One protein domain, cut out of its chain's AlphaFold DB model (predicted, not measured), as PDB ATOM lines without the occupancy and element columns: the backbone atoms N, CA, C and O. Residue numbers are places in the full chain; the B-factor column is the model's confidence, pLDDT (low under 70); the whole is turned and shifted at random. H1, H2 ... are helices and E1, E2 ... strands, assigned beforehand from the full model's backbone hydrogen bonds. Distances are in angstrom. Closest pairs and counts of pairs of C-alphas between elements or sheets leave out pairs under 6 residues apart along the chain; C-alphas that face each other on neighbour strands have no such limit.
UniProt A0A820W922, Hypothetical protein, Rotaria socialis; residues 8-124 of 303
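AT A GLANCE: This is residues 8 to 124 of the 303 residues of the protein "Hypothetical protein" of Rotaria socialis (UniProt A0A820W922). Two sheets open from each other like a loose V, joined at its closed end by the tight links E1 to E2 and E5 to E6. The larger, E1 E6 E7 E3, is strongly twisted and curled; H1 sits in the mouth of the V over E3, and H2 packs on the beginning of E6 at the other end. The printed part has 117 residues with two named helices and seven named strands, in the order E1 E2 H1 E3 E4 E5 E6 E7 H2, a mixed class. The larger sheet is mixed, the smaller, in the order E2 E5 E4, antiparallel. The whole is compact, with a radius of gyration of the C-alphas of 15.4 A and spans of 43 by 30 by 25 A.

HOW THE PARTS SIT: In the larger sheet, E6, residues 80 to 90, bends by 70 degrees at residue 85. Before the bend it is antiparallel to the edge strand E1, residues 8 to 11, with N 9 and O 82 2.9 A apart. E6 forms a hairpin with E7, residues 98 to 105; N 83 and O 104 are 2.8 A apart. E7 is parallel to the edge strand E3, residues 39 to 45, with N 41 and O 99 2.8 A apart. H1, residues 21 to 30, is over E3 at a height over the sheet of 8.3 A and runs along the strands, at 14 degrees to E3 on the local plane; their closest C-alphas, of Ala 28 and Gly 39, are 4.8 A apart. H2, residues 111 to 124, is over E6 at a height of 10.0 A; their closest C-alphas, of Ile 81 and Thr 117, are 7.0 A apart. In the smaller sheet, E5, residues 72 to 76, is the inner strand. It is antiparallel to E2, residues 15 to 18, with N 74 and O 17 2.8 A apart, and forms a hairpin with E4, residues 58 to 62, with N 61 and O 73 2.9 A apart. H1 and H2 are apart, as are E2 and E3. In H1 and H2 every O i to N i+4 pair is within hydrogen-bond range.

IN THESE COORDINATES: E1 begins at C-alpha 8, (184.668, 152.015, 156.510). E6 measures 25.0 A from first to last C-alpha, E7 22.4 A, E3 19.6 A, H2 20.1 A and H1 14.3 A. E6 begins at C-alpha 80, (179.135, 147.809, 164.432), and H2 ends at C-alpha 124, (168.070, 153.256, 167.249).

THE WHOLE: The two C-alphas farthest apart, of Asp 93 and Asp 123, are 46.9 A apart. The printed part has no cut. The link E3 to E4, residues 46 to 57, is long. The mean pLDDT of the printed part is 73.9, and 44 residues are under 70, among them residues 47 to 57 and 106 to 124.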
ATOM      1  N   LEU A   8     185.514 152.432 155.388       81.62
ATOM      2  CA  LEU A   8     184.668 152.015 156.510       81.62
ATOM      3  C   LEU A   8     183.740 150.882 156.072       81.62
ATOM      4  O   LEU A   8     183.228 150.896 154.953       81.62
ATOM      5  N   MET A   9     183.517 149.926 156.965       80.75
ATOM      6  CA  MET A   9     182.587 148.819 156.776       80.75
ATOM      7  C   MET A   9     181.653 148.740 157.980       80.75
ATOM      8  O   MET A   9     182.123 148.729 159.114       80.75
ATOM      9  N   SER A  10     180.344 148.687 157.746       75.44
ATOM     10  CA  SER A  10     179.345 148.524 158.802       75.44
ATOM     11  C   SER A  10     178.572 147.226 158.626       75.44
ATOM     12  O   SER A  10     178.145 146.892 157.520       75.44
ATOM     13  N   PHE A  11     178.346 146.518 159.729       73.06
ATOM     14  CA  PHE A  11     177.460 145.358 159.758       73.06
ATOM     15  C   PHE A  11     176.128 145.770 160.384       73.06
ATOM     16  O   PHE A  11     176.054 146.098 161.567       73.06
ATOM     17  N   ASN A  12     175.063 145.774 159.580       63.22
ATOM     18  CA  ASN A  12     173.722 146.175 160.027       63.22
ATOM     19  C   ASN A  12     172.955 145.037 160.730       63.22
ATOM     20  O   ASN A  12     171.865 145.263 161.244       63.22
ATOM     21  N   ASN A  13     173.535 143.836 160.779       64.56
ATOM     22  CA  ASN A  13     172.975 142.642 161.412       64.56
ATOM     23  C   ASN A  13     173.897 142.139 162.530       64.56
ATOM     24  O   ASN A  13     175.055 142.554 162.606       64.56
ATOM     25  N   PHE A  14     173.387 141.230 163.366       64.31
ATOM     26  CA  PHE A  14     174.243 140.442 164.248       64.31
ATOM     27  C   PHE A  14     175.163 139.575 163.402       64.31
ATOM     28  O   PHE A  14     174.718 138.926 162.454       64.31
ATOM     29  N   LEU A  15     176.443 139.596 163.742       70.81
ATOM     30  CA  LEU A  15     177.454 138.781 163.094       70.81
ATOM     31  C   LEU A  15     178.090 137.912 164.166       70.81
ATOM     32  O   LEU A  15     178.635 138.464 165.115       70.81
ATOM     33  N   SER A  16     178.020 136.591 164.011       71.06
ATOM     34  CA  SER A  16     178.896 135.682 164.753       71.06
ATOM     35  C   SER A  16     180.182 135.487 163.966       71.06
ATOM     36  O   SER A  16     180.145 135.359 162.738       71.06
ATOM     37  N   THR A  17     181.319 135.492 164.652       79.06
ATOM     38  CA  THR A  17     182.623 135.218 164.046       79.06
ATOM     39  C   THR A  17     183.423 134.279 164.928       79.06
ATOM     40  O   THR A  17     183.557 134.512 166.127       79.06
ATOM     41  N   SER A  18     183.989 133.238 164.328       83.75
ATOM     42  CA  SER A  18     184.854 132.299 165.034       83.75
ATOM     43  C   SER A  18     186.150 132.963 165.487       83.75
ATOM     44  O   SER A  18     186.800 133.678 164.714       83.75
ATOM     45  N   ARG A  19     186.608 132.645 166.700       85.75
ATOM     46  CA  ARG A  19     187.999 132.899 167.104       85.75
ATOM     47  C   ARG A  19     188.973 131.932 166.433       85.75
ATOM     48  O   ARG A  19     190.173 132.208 166.368       85.75
ATOM     49  N   ASN A  20     188.476 130.815 165.900       86.56
ATOM     50  CA  ASN A  20     189.280 129.852 165.173       86.56
ATOM     51  C   ASN A  20     189.407 130.261 163.700       86.56
ATOM     52  O   ASN A  20     188.482 130.164 162.887       86.56
ATOM     53  N   ARG A  21     190.615 130.701 163.334       86.69
ATOM     54  CA  ARG A  21     190.936 131.105 161.961       86.69
ATOM     55  C   ARG A  21     190.690 129.988 160.948       86.69
ATOM     56  O   ARG A  21     190.287 130.295 159.830       86.69
ATOM     57  N   THR A  22     190.959 128.736 161.310       86.19
ATOM     58  CA  THR A  22     190.805 127.592 160.402       86.19
ATOM     59  C   THR A  22     189.339 127.400 160.040       86.19
ATOM     60  O   THR A  22     189.019 127.380 158.857       86.19
ATOM     61  N   ILE A  23     188.448 127.408 161.037       84.88
ATOM     62  CA  ILE A  23     186.998 127.300 160.820       84.88
ATOM     63  C   ILE A  23     186.497 128.441 159.925       84.88
ATOM     64  O   ILE A  23     185.829 128.205 158.919       84.88
ATOM     65  N   SER A  24     186.894 129.684 160.226       85.81
ATOM     66  CA  SER A  24     186.515 130.848 159.408       85.81
ATOM     67  C   SER A  24     187.013 130.755 157.962       85.81
ATOM     68  O   SER A  24     186.326 131.176 157.031       85.81
ATOM     69  N   LEU A  25     188.225 130.230 157.760       86.75
ATOM     70  CA  LEU A  25     188.806 130.064 156.431       86.75
ATOM     71  C   LEU A  25     188.088 128.964 155.644       86.75
ATOM     72  O   LEU A  25     187.812 129.154 154.461       86.75
ATOM     73  N   ASP A  26     187.750 127.853 156.292       85.94
ATOM     74  CA  ASP A  26     187.009 126.758 155.668       85.94
ATOM     75  C   ASP A  26     185.591 127.190 155.287       85.94
ATOM     76  O   ASP A  26     185.142 126.900 154.178       85.94
ATOM     77  N   TYR A  27     184.929 127.989 156.125       84.81
ATOM     78  CA  TYR A  27     183.650 128.610 155.778       84.81
ATOM     79  C   TYR A  27     183.772 129.539 154.554       84.81
ATOM     80  O   TYR A  27     182.981 129.453 153.613       84.81
ATOM     81  N   ALA A  28     184.801 130.395 154.511       86.12
ATOM     82  CA  ALA A  28     185.041 131.290 153.375       86.12
ATOM     83  C   ALA A  28     185.354 130.534 152.070       86.12
ATOM     84  O   ALA A  28     184.988 131.004 150.991       86.12
ATOM     85  N   ARG A  29     186.009 129.369 152.158       86.00
ATOM     86  CA  ARG A  29     186.248 128.473 151.017       86.00
ATOM     87  C   ARG A  29     184.963 127.859 150.501       86.00
ATOM     88  O   ARG A  29     184.746 127.857 149.295       86.00
ATOM     89  N   GLN A  30     184.119 127.362 151.405       83.56
ATOM     90  CA  GLN A  30     182.851 126.744 151.030       83.56
ATOM     91  C   GLN A  30     181.965 127.708 150.244       83.56
ATOM     92  O   GLN A  30     181.304 127.260 149.324       83.56
ATOM     93  N   ALA A  31     182.013 129.013 150.525       80.38
ATOM     94  CA  ALA A  31     181.245 130.028 149.797       80.38
ATOM     95  C   ALA A  31     181.663 130.227 148.319       80.38
ATOM     96  O   ALA A  31     180.984 130.950 147.583       80.38
ATOM     97  N   ILE A  32     182.774 129.630 147.869       83.69
ATOM     98  CA  ILE A  32     183.226 129.676 146.473       83.69
ATOM     99  C   ILE A  32     182.594 128.501 145.717       83.69
ATOM    100  O   ILE A  32     183.126 127.393 145.713       83.69
ATOM    101  N   HIS A  33     181.458 128.746 145.067       81.38
ATOM    102  CA  HIS A  33     180.683 127.716 144.365       81.38
ATOM    103  C   HIS A  33     180.814 127.765 142.833       81.38
ATOM    104  O   HIS A  33     180.533 126.770 142.171       81.38
ATOM    105  N   ASP A  34     181.230 128.900 142.263       81.69
ATOM    106  CA  ASP A  34     181.380 129.090 140.815       81.69
ATOM    107  C   ASP A  34     182.474 130.114 140.479       81.69
ATOM    108  O   ASP A  34     183.004 130.778 141.369       81.69
ATOM    109  N   ASP A  35     182.782 130.305 139.192       81.38
ATOM    110  CA  ASP A  35     183.804 131.245 138.696       81.38
ATOM    111  C   ASP A  35     183.476 132.734 138.932       81.38
ATOM    112  O   ASP A  35     184.304 133.617 138.671       81.38
ATOM    113  N   THR A  36     182.319 133.051 139.522       83.44
ATOM    114  CA  THR A  36     181.865 134.413 139.855       83.44
ATOM    115  C   THR A  36     181.866 134.729 141.360       83.44
ATOM    116  O   THR A  36     182.058 135.886 141.735       83.44
ATOM    117  N   SER A  37     181.821 133.715 142.236       86.31
ATOM    118  CA  SER A  37     181.873 133.856 143.706       86.31
ATOM    119  C   SER A  37     183.289 133.993 144.293       86.31
ATOM    120  O   SER A  37     184.133 133.140 144.051       86.31
ATOM    121  N   MET A  38     183.555 135.002 145.127       87.19
ATOM    122  CA  MET A  38     184.819 135.124 145.878       87.19
ATOM    123  C   MET A  38     184.607 134.821 147.362       87.19
ATOM    124  O   MET A  38     183.606 135.240 147.938       87.19
ATOM    125  N   GLY A  39     185.592 134.184 147.991       87.75
ATOM    126  CA  GLY A  39     185.615 133.984 149.437       87.75
ATOM    127  C   GLY A  39     186.326 135.145 150.129       87.75
ATOM    128  O   GLY A  39     187.398 135.583 149.697       87.75
ATOM    129  N   ILE A  40     185.735 135.664 151.205       88.31
ATOM    130  CA  ILE A  40     186.311 136.762 151.987       88.31
ATOM    131  C   ILE A  40     186.455 136.326 153.440       88.31
ATOM    132  O   ILE A  40     185.471 136.040 154.114       88.31
ATOM    133  N   LEU A  41     187.693 136.330 153.929       89.44
ATOM    134  CA  LEU A  41     188.020 136.165 155.336       89.44
ATOM    135  C   LEU A  41     188.168 137.543 155.985       89.44
ATOM    136  O   LEU A  41     189.158 138.249 155.761       89.44
ATOM    137  N   PHE A  42     187.208 137.916 156.824       89.00
ATOM    138  CA  PHE A  42     187.337 139.093 157.679       89.00
ATOM    139  C   PHE A  42     188.181 138.747 158.906       89.00
ATOM    140  O   PHE A  42     187.889 137.793 159.620       89.00
ATOM    141  N   VAL A  43     189.237 139.519 159.154       88.75
ATOM    142  CA  VAL A  43     190.074 139.394 160.354       88.75
ATOM    143  C   VAL A  43     189.908 140.664 161.162       88.75
ATOM    144  O   VAL A  43     190.344 141.728 160.729       88.75
ATOM    145  N   MET A  44     189.268 140.552 162.320       85.50
ATOM    146  CA  MET A  44     188.921 141.693 163.161       85.50
ATOM    147  C   MET A  44     189.863 141.765 164.360       85.50
ATOM    148  O   MET A  44     189.962 140.815 165.132       85.50
ATOM    149  N   ALA A  45     190.556 142.889 164.516       79.50
ATOM    150  CA  ALA A  45     191.336 143.190 165.708       79.50
ATOM    151  C   ALA A  45     190.460 143.956 166.708       79.50
ATOM    152  O   ALA A  45     189.985 145.058 166.414       79.50
ATOM    153  N   ILE A  46     190.256 143.359 167.882       71.06
ATOM    154  CA  ILE A  46     189.477 143.924 168.983       71.06
ATOM    155  C   ILE A  46     190.429 144.149 170.156       71.06
ATOM    156  O   ILE A  46     191.095 143.210 170.591       71.06
ATOM    157  N   ASP A  47     190.500 145.381 170.658       65.56
ATOM    158  CA  ASP A  47     191.232 145.678 171.887       65.56
ATOM    159  C   ASP A  47     190.343 145.333 173.097       65.56
ATOM    160  O   ASP A  47     189.304 145.975 173.283       65.56
ATOM    161  N   PRO A  48     190.723 144.343 173.929       56.00
ATOM    162  CA  PRO A  48     189.935 143.934 175.085       56.00
ATOM    163  C   PRO A  48     189.854 145.008 176.186       56.00
ATOM    164  O   PRO A  48     189.039 144.878 177.095       56.00
ATOM    165  N   THR A  49     190.676 146.061 176.146       53.31
ATOM    166  CA  THR A  49     190.695 147.128 177.162       53.31
ATOM    167  C   THR A  49     189.690 148.249 176.888       53.31
ATOM    168  O   THR A  49     189.215 148.893 177.822       53.31
ATOM    169  N   VAL A  50     189.258 148.410 175.632       52.59
ATOM    170  CA  VAL A  50     188.133 149.285 175.243       52.59
ATOM    171  C   VAL A  50     186.789 148.705 175.737       52.59
ATOM    172  O   VAL A  50     185.751 149.364 175.687       52.59
ATOM    173  N   CYS A  51     186.805 147.482 176.278       48.28
ATOM    174  CA  CYS A  51     185.634 146.712 176.685       48.28
ATOM    175  C   CYS A  51     185.035 147.058 178.053       48.28
ATOM    176  O   CYS A  51     184.066 146.423 178.463       48.28
ATOM    177  N   ALA A  52     185.597 148.019 178.786       42.72
ATOM    178  CA  ALA A  52     185.216 148.288 180.176       42.72
ATOM    179  C   ALA A  52     183.939 149.143 180.352       42.72
ATOM    180  O   ALA A  52     183.640 149.567 181.466       42.72
ATOM    181  N   ALA A  53     183.187 149.415 179.281       46.03
ATOM    182  CA  ALA A  53     181.948 150.193 179.329       46.03
ATOM    183  C   ALA A  53     180.740 149.324 178.948       46.03
ATOM    184  O   ALA A  53     180.827 148.533 178.014       46.03
ATOM    185  N   SER A  54     179.587 149.531 179.592       46.47
ATOM    186  CA  SER A  54     178.311 148.818 179.364       46.47
ATOM    187  C   SER A  54     177.739 148.873 177.931       46.47
ATOM    188  O   SER A  54     176.703 148.273 177.659       46.47
ATOM    189  N   ASN A  55     178.430 149.535 176.996       53.94
ATOM    190  CA  ASN A  55     178.049 149.727 175.595       53.94
ATOM    191  C   ASN A  55     178.950 148.965 174.597       53.94
ATOM    192  O   ASN A  55     179.061 149.365 173.428       53.94
ATOM    193  N   THR A  56     179.616 147.886 175.022       59.38
ATOM    194  CA  THR A  56     180.446 147.066 174.128       59.38
ATOM    195  C   THR A  56     179.607 146.398 173.036       59.38
ATOM    196  O   THR A  56     178.626 145.700 173.313       59.38
ATOM    197  N   PRO A  57     179.974 146.572 171.754       64.56
ATOM    198  CA  PRO A  57     179.192 146.022 170.664       64.56
ATOM    199  C   PRO A  57     179.567 144.577 170.349       64.56
ATOM    200  O   PRO A  57     179.222 144.117 169.271       64.56
ATOM    201  N   PHE A  58     180.273 143.867 171.224       72.19
ATOM    202  CA  PHE A  58     180.603 142.458 171.032       72.19
ATOM    203  C   PHE A  58     180.517 141.687 172.349       72.19
ATOM    204  O   PHE A  58     180.768 142.246 173.416       72.19
ATOM    205  N   VAL A  59     180.170 140.407 172.262       70.69
ATOM    206  CA  VAL A  59     180.122 139.479 173.396       70.69
ATOM    207  C   VAL A  59     180.746 138.155 172.973       70.69
ATOM    208  O   VAL A  59     180.639 137.763 171.809       70.69
ATOM    209  N   SER A  60     181.446 137.497 173.896       76.25
ATOM    210  CA  SER A  60     181.961 136.149 173.642       76.25
ATOM    211  C   SER A  60     180.851 135.146 173.911       76.25
ATOM    212  O   SER A  60     180.199 135.238 174.948       76.25
ATOM    213  N   VAL A  61     180.644 134.226 172.980       73.25
ATOM    214  CA  VAL A  61     179.665 133.138 173.069       73.25
ATOM    215  C   VAL A  61     180.347 131.827 172.691       73.25
ATOM    216  O   VAL A  61     181.469 131.830 172.172       73.25
ATOM    217  N   THR A  62     179.698 130.704 172.974       75.12
ATOM    218  CA  THR A  62     180.224 129.379 172.635       75.12
ATOM    219  C   THR A  62     179.117 128.543 172.011       75.12
ATOM    220  O   THR A  62     178.005 128.541 172.531       75.12
ATOM    221  N   ASP A  63     179.434 127.853 170.912       72.38
ATOM    222  CA  ASP A  63     178.517 126.961 170.182       72.38
ATOM    223  C   ASP A  63     177.224 127.639 169.685       72.38
ATOM    224  O   ASP A  63     176.129 127.068 169.715       72.38
ATOM    225  N   GLU A  64     177.333 128.878 169.204       68.62
ATOM    226  CA  GLU A  64     176.207 129.600 168.605       68.62
ATOM    227  C   GLU A  64     176.123 129.419 167.080       68.62
ATOM    228  O   GLU A  64     175.031 129.525 166.501       68.62
ATOM    229  N   GLY A  65     177.265 129.147 166.452       64.25
ATOM    230  CA  GLY A  65     177.489 129.026 165.022       64.25
ATOM    231  C   GLY A  65     177.161 127.661 164.421       64.25
ATOM    232  O   GLY A  65     176.448 126.833 164.976       64.25
ATOM    233  N   TYR A  66     177.643 127.458 163.194       60.31
ATOM    234  CA  TYR A  66     177.338 126.267 162.394       60.31
ATOM    235  C   TYR A  66     178.174 125.040 162.796       60.31
ATOM    236  O   TYR A  66     177.759 123.909 162.539       60.31
ATOM    237  N   PHE A  67     179.346 125.245 163.403       63.53
ATOM    238  CA  PHE A  67     180.263 124.173 163.782       63.53
ATOM    239  C   PHE A  67     180.114 123.874 165.282       63.53
ATOM    240  O   PHE A  67     180.659 124.570 166.128       63.53
ATOM    241  N   ASN A  68     179.348 122.834 165.616       58.41
ATOM    242  CA  ASN A  68     179.088 122.426 167.003       58.41
ATOM    243  C   ASN A  68     180.272 121.631 167.590       58.41
ATOM    244  O   ASN A  68     180.211 120.403 167.598       58.41
ATOM    245  N   ASP A  69     181.325 122.307 168.067       67.00
ATOM    246  CA  ASP A  69     182.544 121.677 168.620       67.00
ATOM    247  C   ASP A  69     183.245 122.530 169.716       67.00
ATOM    248  O   ASP A  69     184.472 122.665 169.732       67.00
ATOM    249  N   ASN A  70     182.499 123.105 170.665       70.31
ATOM    250  CA  ASN A  70     182.994 124.116 171.619       70.31
ATOM    251  C   ASN A  70     183.641 125.309 170.902       70.31
ATOM    252  O   ASN A  70     184.727 125.775 171.267       70.31
ATOM    253  N   GLU A  71     183.001 125.774 169.832       77.50
ATOM    254  CA  GLU A  71     183.515 126.880 169.039       77.50
ATOM    255  C   GLU A  71     183.405 128.179 169.845       77.50
ATOM    256  O   GLU A  71     182.310 128.642 170.153       77.50
ATOM    257  N   GLU A  72     184.545 128.786 170.195       81.19
ATOM    258  CA  GLU A  72     184.540 130.131 170.765       81.19
ATOM    259  C   GLU A  72     184.278 131.164 169.668       81.19
ATOM    260  O   GLU A  72     185.083 131.349 168.746       81.19
ATOM    261  N   GLU A  73     183.190 131.906 169.820       80.25
ATOM    262  CA  GLU A  73     182.765 132.918 168.868       80.25
ATOM    263  C   GLU A  73     182.668 134.294 169.522       80.25
ATOM    264  O   GLU A  73     182.485 134.461 170.731       80.25
ATOM    265  N   ILE A  74     182.790 135.317 168.685       77.81
ATOM    266  CA  ILE A  74     182.476 136.696 169.021       77.81
ATOM    267  C   ILE A  74     181.238 137.086 168.231       77.81
ATOM    268  O   ILE A  74     181.291 137.166 166.999       77.81
ATOM    269  N   LEU A  75     180.147 137.369 168.941       73.81
ATOM    270  CA  LEU A  75     178.988 138.003 168.334       73.81
ATOM    271  C   LEU A  75     179.184 139.519 168.364       73.81
ATOM    272  O   LEU A  75     179.673 140.059 169.354       73.81
ATOM    273  N   PHE A  76     178.768 140.214 167.310       74.12
ATOM    274  CA  PHE A  76     178.707 141.671 167.247       74.12
ATOM    275  C   PHE A  76     177.261 142.150 167.253       74.12
ATOM    276  O   PHE A  76     176.402 141.593 166.572       74.12
ATOM    277  N   SER A  77     177.000 143.234 167.972       66.75
ATOM    278  CA  SER A  77     175.727 143.931 167.945       66.75
ATOM    279  C   SER A  77     175.536 144.664 166.613       66.75
ATOM    280  O   SER A  77     176.492 145.012 165.915       66.75
ATOM    281  N   THR A  78     174.283 144.915 166.246       65.44
ATOM    282  CA  THR A  78     173.946 145.639 165.012       65.44
ATOM    283  C   THR A  78     174.599 147.020 164.957       65.44
ATOM    284  O   THR A  78     174.679 147.698 165.981       65.44
ATOM    285  N   HIS A  79     174.946 147.479 163.754       68.56
ATOM    286  CA  HIS A  79     175.553 148.792 163.488       68.56
ATOM    287  C   HIS A  79     176.980 148.926 164.043       68.56
ATOM    288  O   HIS A  79     177.449 150.022 164.356       68.56
ATOM    289  N   THR A  80     177.698 147.805 164.143       72.12
ATOM    290  CA  THR A  80     179.135 147.809 164.432       72.12
ATOM    291  C   THR A  80     179.893 148.289 163.194       72.12
ATOM    292  O   THR A  80     179.707 147.749 162.100       72.12
ATOM    293  N   ILE A  81     180.725 149.319 163.366       76.31
ATOM    294  CA  ILE A  81     181.532 149.923 162.300       76.31
ATOM    295  C   ILE A  81     183.001 149.537 162.505       76.31
ATOM    296  O   ILE A  81     183.524 149.556 163.619       76.31
ATOM    297  N   PHE A  82     183.659 149.186 161.404       80.62
ATOM    298  CA  PHE A  82     185.069 148.834 161.332       80.62
ATOM    299  C   PHE A  82     185.785 149.690 160.293       80.62
ATOM    300  O   PHE A  82     185.214 150.063 159.264       80.62
ATOM    301  N   ARG A  83     187.067 149.956 160.535       82.19
ATOM    302  CA  ARG A  83     187.977 150.529 159.547       82.19
ATOM    303  C   ARG A  83     188.701 149.407 158.814       82.19
ATOM    304  O   ARG A  83     189.165 148.451 159.425       82.19
ATOM    305  N   ILE A  84     188.796 149.532 157.494       87.62
ATOM    306  CA  ILE A  84     189.548 148.608 156.645       87.62
ATOM    307  C   ILE A  84     191.024 149.009 156.673       87.62
ATOM    308  O   ILE A  84     191.428 149.988 156.035       87.62
ATOM    309  N   GLU A  85     191.826 148.217 157.378       86.38
ATOM    310  CA  GLU A  85     193.278 148.395 157.474       86.38
ATOM    311  C   GLU A  85     193.997 147.893 156.228       86.38
ATOM    312  O   GLU A  85     194.940 148.512 155.727       86.38
ATOM    313  N   GLN A  86     193.572 146.730 155.735       89.19
ATOM    314  CA  GLN A  86     194.238 146.062 154.630       89.19
ATOM    315  C   GLN A  86     193.297 145.095 153.924       89.19
ATOM    316  O   GLN A  86     192.612 144.306 154.567       89.19
ATOM    317  N   ILE A  87     193.352 145.096 152.594       90.19
ATOM    318  CA  ILE A  87     192.783 144.046 151.748       90.19
ATOM    319  C   ILE A  87     193.940 143.355 151.031       90.19
ATOM    320  O   ILE A  87     194.713 144.022 150.338       90.19
ATOM    321  N   LYS A  88     194.078 142.037 151.194       90.44
ATOM    322  CA  LYS A  88     195.133 141.244 150.543       90.44
ATOM    323  C   LYS A  88     194.595 139.904 150.033       90.44
ATOM    324  O   LYS A  88     193.706 139.351 150.677       90.44
ATOM    325  N   PRO A  89     195.107 139.374 148.911       89.38
ATOM    326  CA  PRO A  89     194.773 138.019 148.494       89.38
ATOM    327  C   PRO A  89     195.316 137.007 149.513       89.38
ATOM    328  O   PRO A  89     196.347 137.244 150.153       89.38
ATOM    329  N   ILE A  90     194.607 135.895 149.672       87.50
ATOM    330  CA  ILE A  90     195.117 134.695 150.330       87.50
ATOM    331  C   ILE A  90     195.495 133.752 149.198       87.50
ATOM    332  O   ILE A  90     194.626 133.311 148.455       87.50
ATOM    333  N   HIS A  91     196.788 133.482 149.060       82.75
ATOM    334  CA  HIS A  91     197.254 132.451 148.146       82.75
ATOM    335  C   HIS A  91     197.159 131.115 148.871       82.75
ATOM    336  O   HIS A  91     197.810 130.930 149.902       82.75
ATOM    337  N   ASP A  92     196.317 130.224 148.363       73.12
ATOM    338  CA  ASP A  92     196.296 128.824 148.760       73.12
ATOM    339  C   ASP A  92     196.365 127.923 147.526       73.12
ATOM    340  O   ASP A  92     196.227 128.386 146.392       73.12
ATOM    341  N   ASP A  93     196.617 126.637 147.749       67.56
ATOM    342  CA  ASP A  93     196.812 125.660 146.673       67.56
ATOM    343  C   ASP A  93     195.518 125.369 145.883       67.56
ATOM    344  O   ASP A  93     195.537 124.589 144.928       67.56
ATOM    345  N   HIS A  94     194.382 125.960 146.275       66.19
ATOM    346  CA  HIS A  94     193.056 125.620 145.771       66.19
ATOM    347  C   HIS A  94     192.418 126.736 144.937       66.19
ATOM    348  O   HIS A  94     191.676 126.427 144.003       66.19
ATOM    349  N   THR A  95     192.658 128.020 145.246       70.25
ATOM    350  CA  THR A  95     191.996 129.134 144.546       70.25
ATOM    351  C   THR A  95     192.652 130.508 144.758       70.25
ATOM    352  O   THR A  95     192.907 130.942 145.876       70.25
ATOM    353  N   ASP A  96     192.790 131.291 143.679       79.31
ATOM    354  CA  ASP A  96     193.209 132.710 143.729       79.31
ATOM    355  C   ASP A  96     192.071 133.676 144.125       79.31
ATOM    356  O   ASP A  96     192.171 134.905 144.000       79.31
ATOM    357  N   ARG A  97     190.929 133.136 144.560       85.31
ATOM    358  CA  ARG A  97     189.674 133.886 144.755       85.31
ATOM    359  C   ARG A  97     189.324 134.067 146.227       85.31
ATOM    360  O   ARG A  97     188.218 134.503 146.548       85.31
ATOM    361  N   LEU A  98     190.295 133.803 147.101       89.06
ATOM    362  CA  LEU A  98     190.244 134.086 148.528       89.06
ATOM    363  C   LEU A  98     190.943 135.402 148.859       89.06
ATOM    364  O   LEU A  98     192.055 135.689 148.410       89.06
ATOM    365  N   TRP A  99     190.290 136.207 149.687       89.75
ATOM    366  CA  TRP A  99     190.793 137.508 150.110       89.75
ATOM    367  C   TRP A  99     190.670 137.673 151.615       89.75
ATOM    368  O   TRP A  99     189.651 137.337 152.206       89.75
ATOM    369  N   GLN A 100     191.697 138.245 152.234       90.94
ATOM    370  CA  GLN A 100     191.676 138.663 153.624       90.94
ATOM    371  C   GLN A 100     191.407 140.162 153.711       90.94
ATOM    372  O   GLN A 100     192.112 140.963 153.086       90.94
ATOM    373  N   VAL A 101     190.437 140.535 154.541       90.62
ATOM    374  CA  VAL A 101     190.134 141.925 154.886       90.62
ATOM    375  C   VAL A 101     190.412 142.115 156.371       90.62
ATOM    376  O   VAL A 101     189.694 141.589 157.219       90.62
ATOM    377  N   ASN A 102     191.472 142.854 156.683       89.38
ATOM    378  CA  ASN A 102     191.808 143.227 158.051       89.38
ATOM    379  C   ASN A 102     190.972 144.430 158.466       89.38
ATOM    380  O   ASN A 102     190.984 145.468 157.795       89.38
ATOM    381  N   LEU A 103     190.287 144.276 159.588       86.94
ATOM    382  CA  LEU A 103     189.373 145.237 160.163       86.94
ATOM    383  C   LEU A 103     189.843 145.619 161.565       86.94
ATOM    384  O   LEU A 103     190.199 144.756 162.366       86.94
ATOM    385  N   THR A 104     189.805 146.907 161.874       80.81
ATOM    386  CA  THR A 104     189.997 147.443 163.227       80.81
ATOM    387  C   THR A 104     188.700 148.077 163.694       80.81
ATOM    388  O   THR A 104     187.994 148.741 162.927       80.81
ATOM    389  N   PHE A 105     188.335 147.834 164.949       75.69
ATOM    390  CA  PHE A 105     187.132 148.426 165.515       75.69
ATOM    391  C   PHE A 105     187.297 149.950 165.651       75.69
ATOM    392  O   PHE A 105     188.330 150.433 166.117       75.69
ATOM    393  N   THR A 106     186.286 150.734 165.254       66.12
ATOM    394  CA  THR A 106     186.389 152.206 165.154       66.12
ATOM    395  C   THR A 106     186.390 152.953 166.496       66.12
ATOM    396  O   THR A 106     186.108 154.148 166.534       66.12
ATOM    397  N   GLY A 107     186.734 152.276 167.593       59.16
ATOM    398  CA  GLY A 107     186.972 152.864 168.913       59.16
ATOM    399  C   GLY A 107     188.447 153.112 169.247       59.16
ATOM    400  O   GLY A 107     188.710 153.781 170.237       59.16
ATOM    401  N   ASN A 108     189.396 152.608 168.449       52.59
ATOM    402  CA  ASN A 108     190.798 152.576 168.877       52.59
ATOM    403  C   ASN A 108     191.532 153.925 168.712       52.59
ATOM    404  O   ASN A 108     192.334 154.252 169.572       52.59
ATOM    405  N   ASP A 109     191.219 154.740 167.686       55.06
ATOM    406  CA  ASP A 109     191.977 155.983 167.394       55.06
ATOM    407  C   ASP A 109     191.148 157.161 166.807       55.06
ATOM    408  O   ASP A 109     191.700 158.225 166.517       55.06
ATOM    409  N   ASP A 110     189.828 157.015 166.593       64.62
ATOM    410  CA  ASP A 110     188.983 158.033 165.926       64.62
ATOM    411  C   ASP A 110     187.770 158.439 166.778       64.62
ATOM    412  O   ASP A 110     186.677 157.873 166.677       64.62
ATOM    413  N   ASN A 111     187.957 159.473 167.605       65.31
ATOM    414  CA  ASN A 111     186.922 159.973 168.514       65.31
ATOM    415  C   ASN A 111     185.635 160.399 167.796       65.31
ATOM    416  O   ASN A 111     184.551 160.169 168.320       65.31
ATOM    417  N   LYS A 112     185.716 160.995 166.597       66.06
ATOM    418  CA  LYS A 112     184.521 161.488 165.887       66.06
ATOM    419  C   LYS A 112     183.674 160.334 165.367       66.06
ATOM    420  O   LYS A 112     182.449 160.365 165.483       66.06
ATOM    421  N   LEU A 113     184.326 159.319 164.809       64.69
ATOM    422  CA  LEU A 113     183.637 158.134 164.315       64.69
ATOM    423  C   LEU A 113     183.097 157.276 165.463       64.69
ATOM    424  O   LEU A 113     181.989 156.749 165.358       64.69
ATOM    425  N   SER A 114     183.827 157.202 166.578       65.69
ATOM    426  CA  SER A 114     183.344 156.603 167.824       65.69
ATOM    427  C   SER A 114     182.067 157.297 168.308       65.69
ATOM    428  O   SER A 114     181.045 156.636 168.476       65.69
ATOM    429  N   THR A 115     182.061 158.636 168.396       68.00
ATOM    430  CA  THR A 115     180.867 159.415 168.763       68.00
ATOM    431  C   THR A 115     179.691 159.156 167.825       68.00
ATOM    432  O   THR A 115     178.585 158.932 168.310       68.00
ATOM    433  N   LEU A 116     179.910 159.147 166.505       65.50
ATOM    434  CA  LEU A 116     178.857 158.854 165.527       65.50
ATOM    435  C   LEU A 116     178.297 157.438 165.701       65.50
ATOM    436  O   LEU A 116     177.087 157.244 165.664       65.50
ATOM    437  N   THR A 117     179.167 156.449 165.907       62.28
ATOM    438  CA  THR A 117     178.737 155.057 166.084       62.28
ATOM    439  C   THR A 117     177.957 154.888 167.386       62.28
ATOM    440  O   THR A 117     176.950 154.189 167.404       62.28
ATOM    441  N   THR A 118     178.379 155.556 168.460       65.38
ATOM    442  CA  THR A 118     177.642 155.604 169.727       65.38
ATOM    443  C   THR A 118     176.274 156.258 169.546       65.38
ATOM    444  O   THR A 118     175.281 155.650 169.926       65.38
ATOM    445  N   HIS A 119     176.191 157.405 168.861       64.56
ATOM    446  CA  HIS A 119     174.908 158.056 168.566       64.56
ATOM    447  C   HIS A 119     173.986 157.158 167.741       64.56
ATOM    448  O   HIS A 119     172.820 157.022 168.077       64.56
ATOM    449  N   LEU A 120     174.496 156.485 166.703       60.47
ATOM    450  CA  LEU A 120     173.693 155.541 165.919       60.47
ATOM    451  C   LEU A 120     173.157 154.392 166.786       60.47
ATOM    452  O   LEU A 120     172.006 153.993 166.623       60.47
ATOM    453  N   ARG A 121     173.960 153.869 167.720       58.78
ATOM    454  CA  ARG A 121     173.507 152.831 168.662       58.78
ATOM    455  C   ARG A 121     172.439 153.356 169.624       58.78
ATOM    456  O   ARG A 121     171.479 152.637 169.887       58.78
ATOM    457  N   GLU A 122     172.597 154.579 170.122       58.91
ATOM    458  CA  GLU A 122     171.679 155.214 171.076       58.91
ATOM    459  C   GLU A 122     170.347 155.636 170.425       58.91
ATOM    460  O   GLU A 122     169.281 155.348 170.977       58.91
ATOM    461  N   ASP A 123     170.385 156.230 169.226       50.47
ATOM    462  CA  ASP A 123     169.206 156.706 168.482       50.47
ATOM    463  C   ASP A 123     168.294 155.562 168.023       50.47
ATOM    464  O   ASP A 123     167.081 155.735 167.885       50.47
ATOM    465  N   LEU A 124     168.850 154.370 167.782       50.09
ATOM    466  CA  LEU A 124     168.070 153.256 167.249       50.09
ATOM    467  C   LEU A 124     167.180 152.575 168.297       50.09
ATOM    468  O   LEU A 124     166.180 151.983 167.894       50.09
TER     469      LEU A 124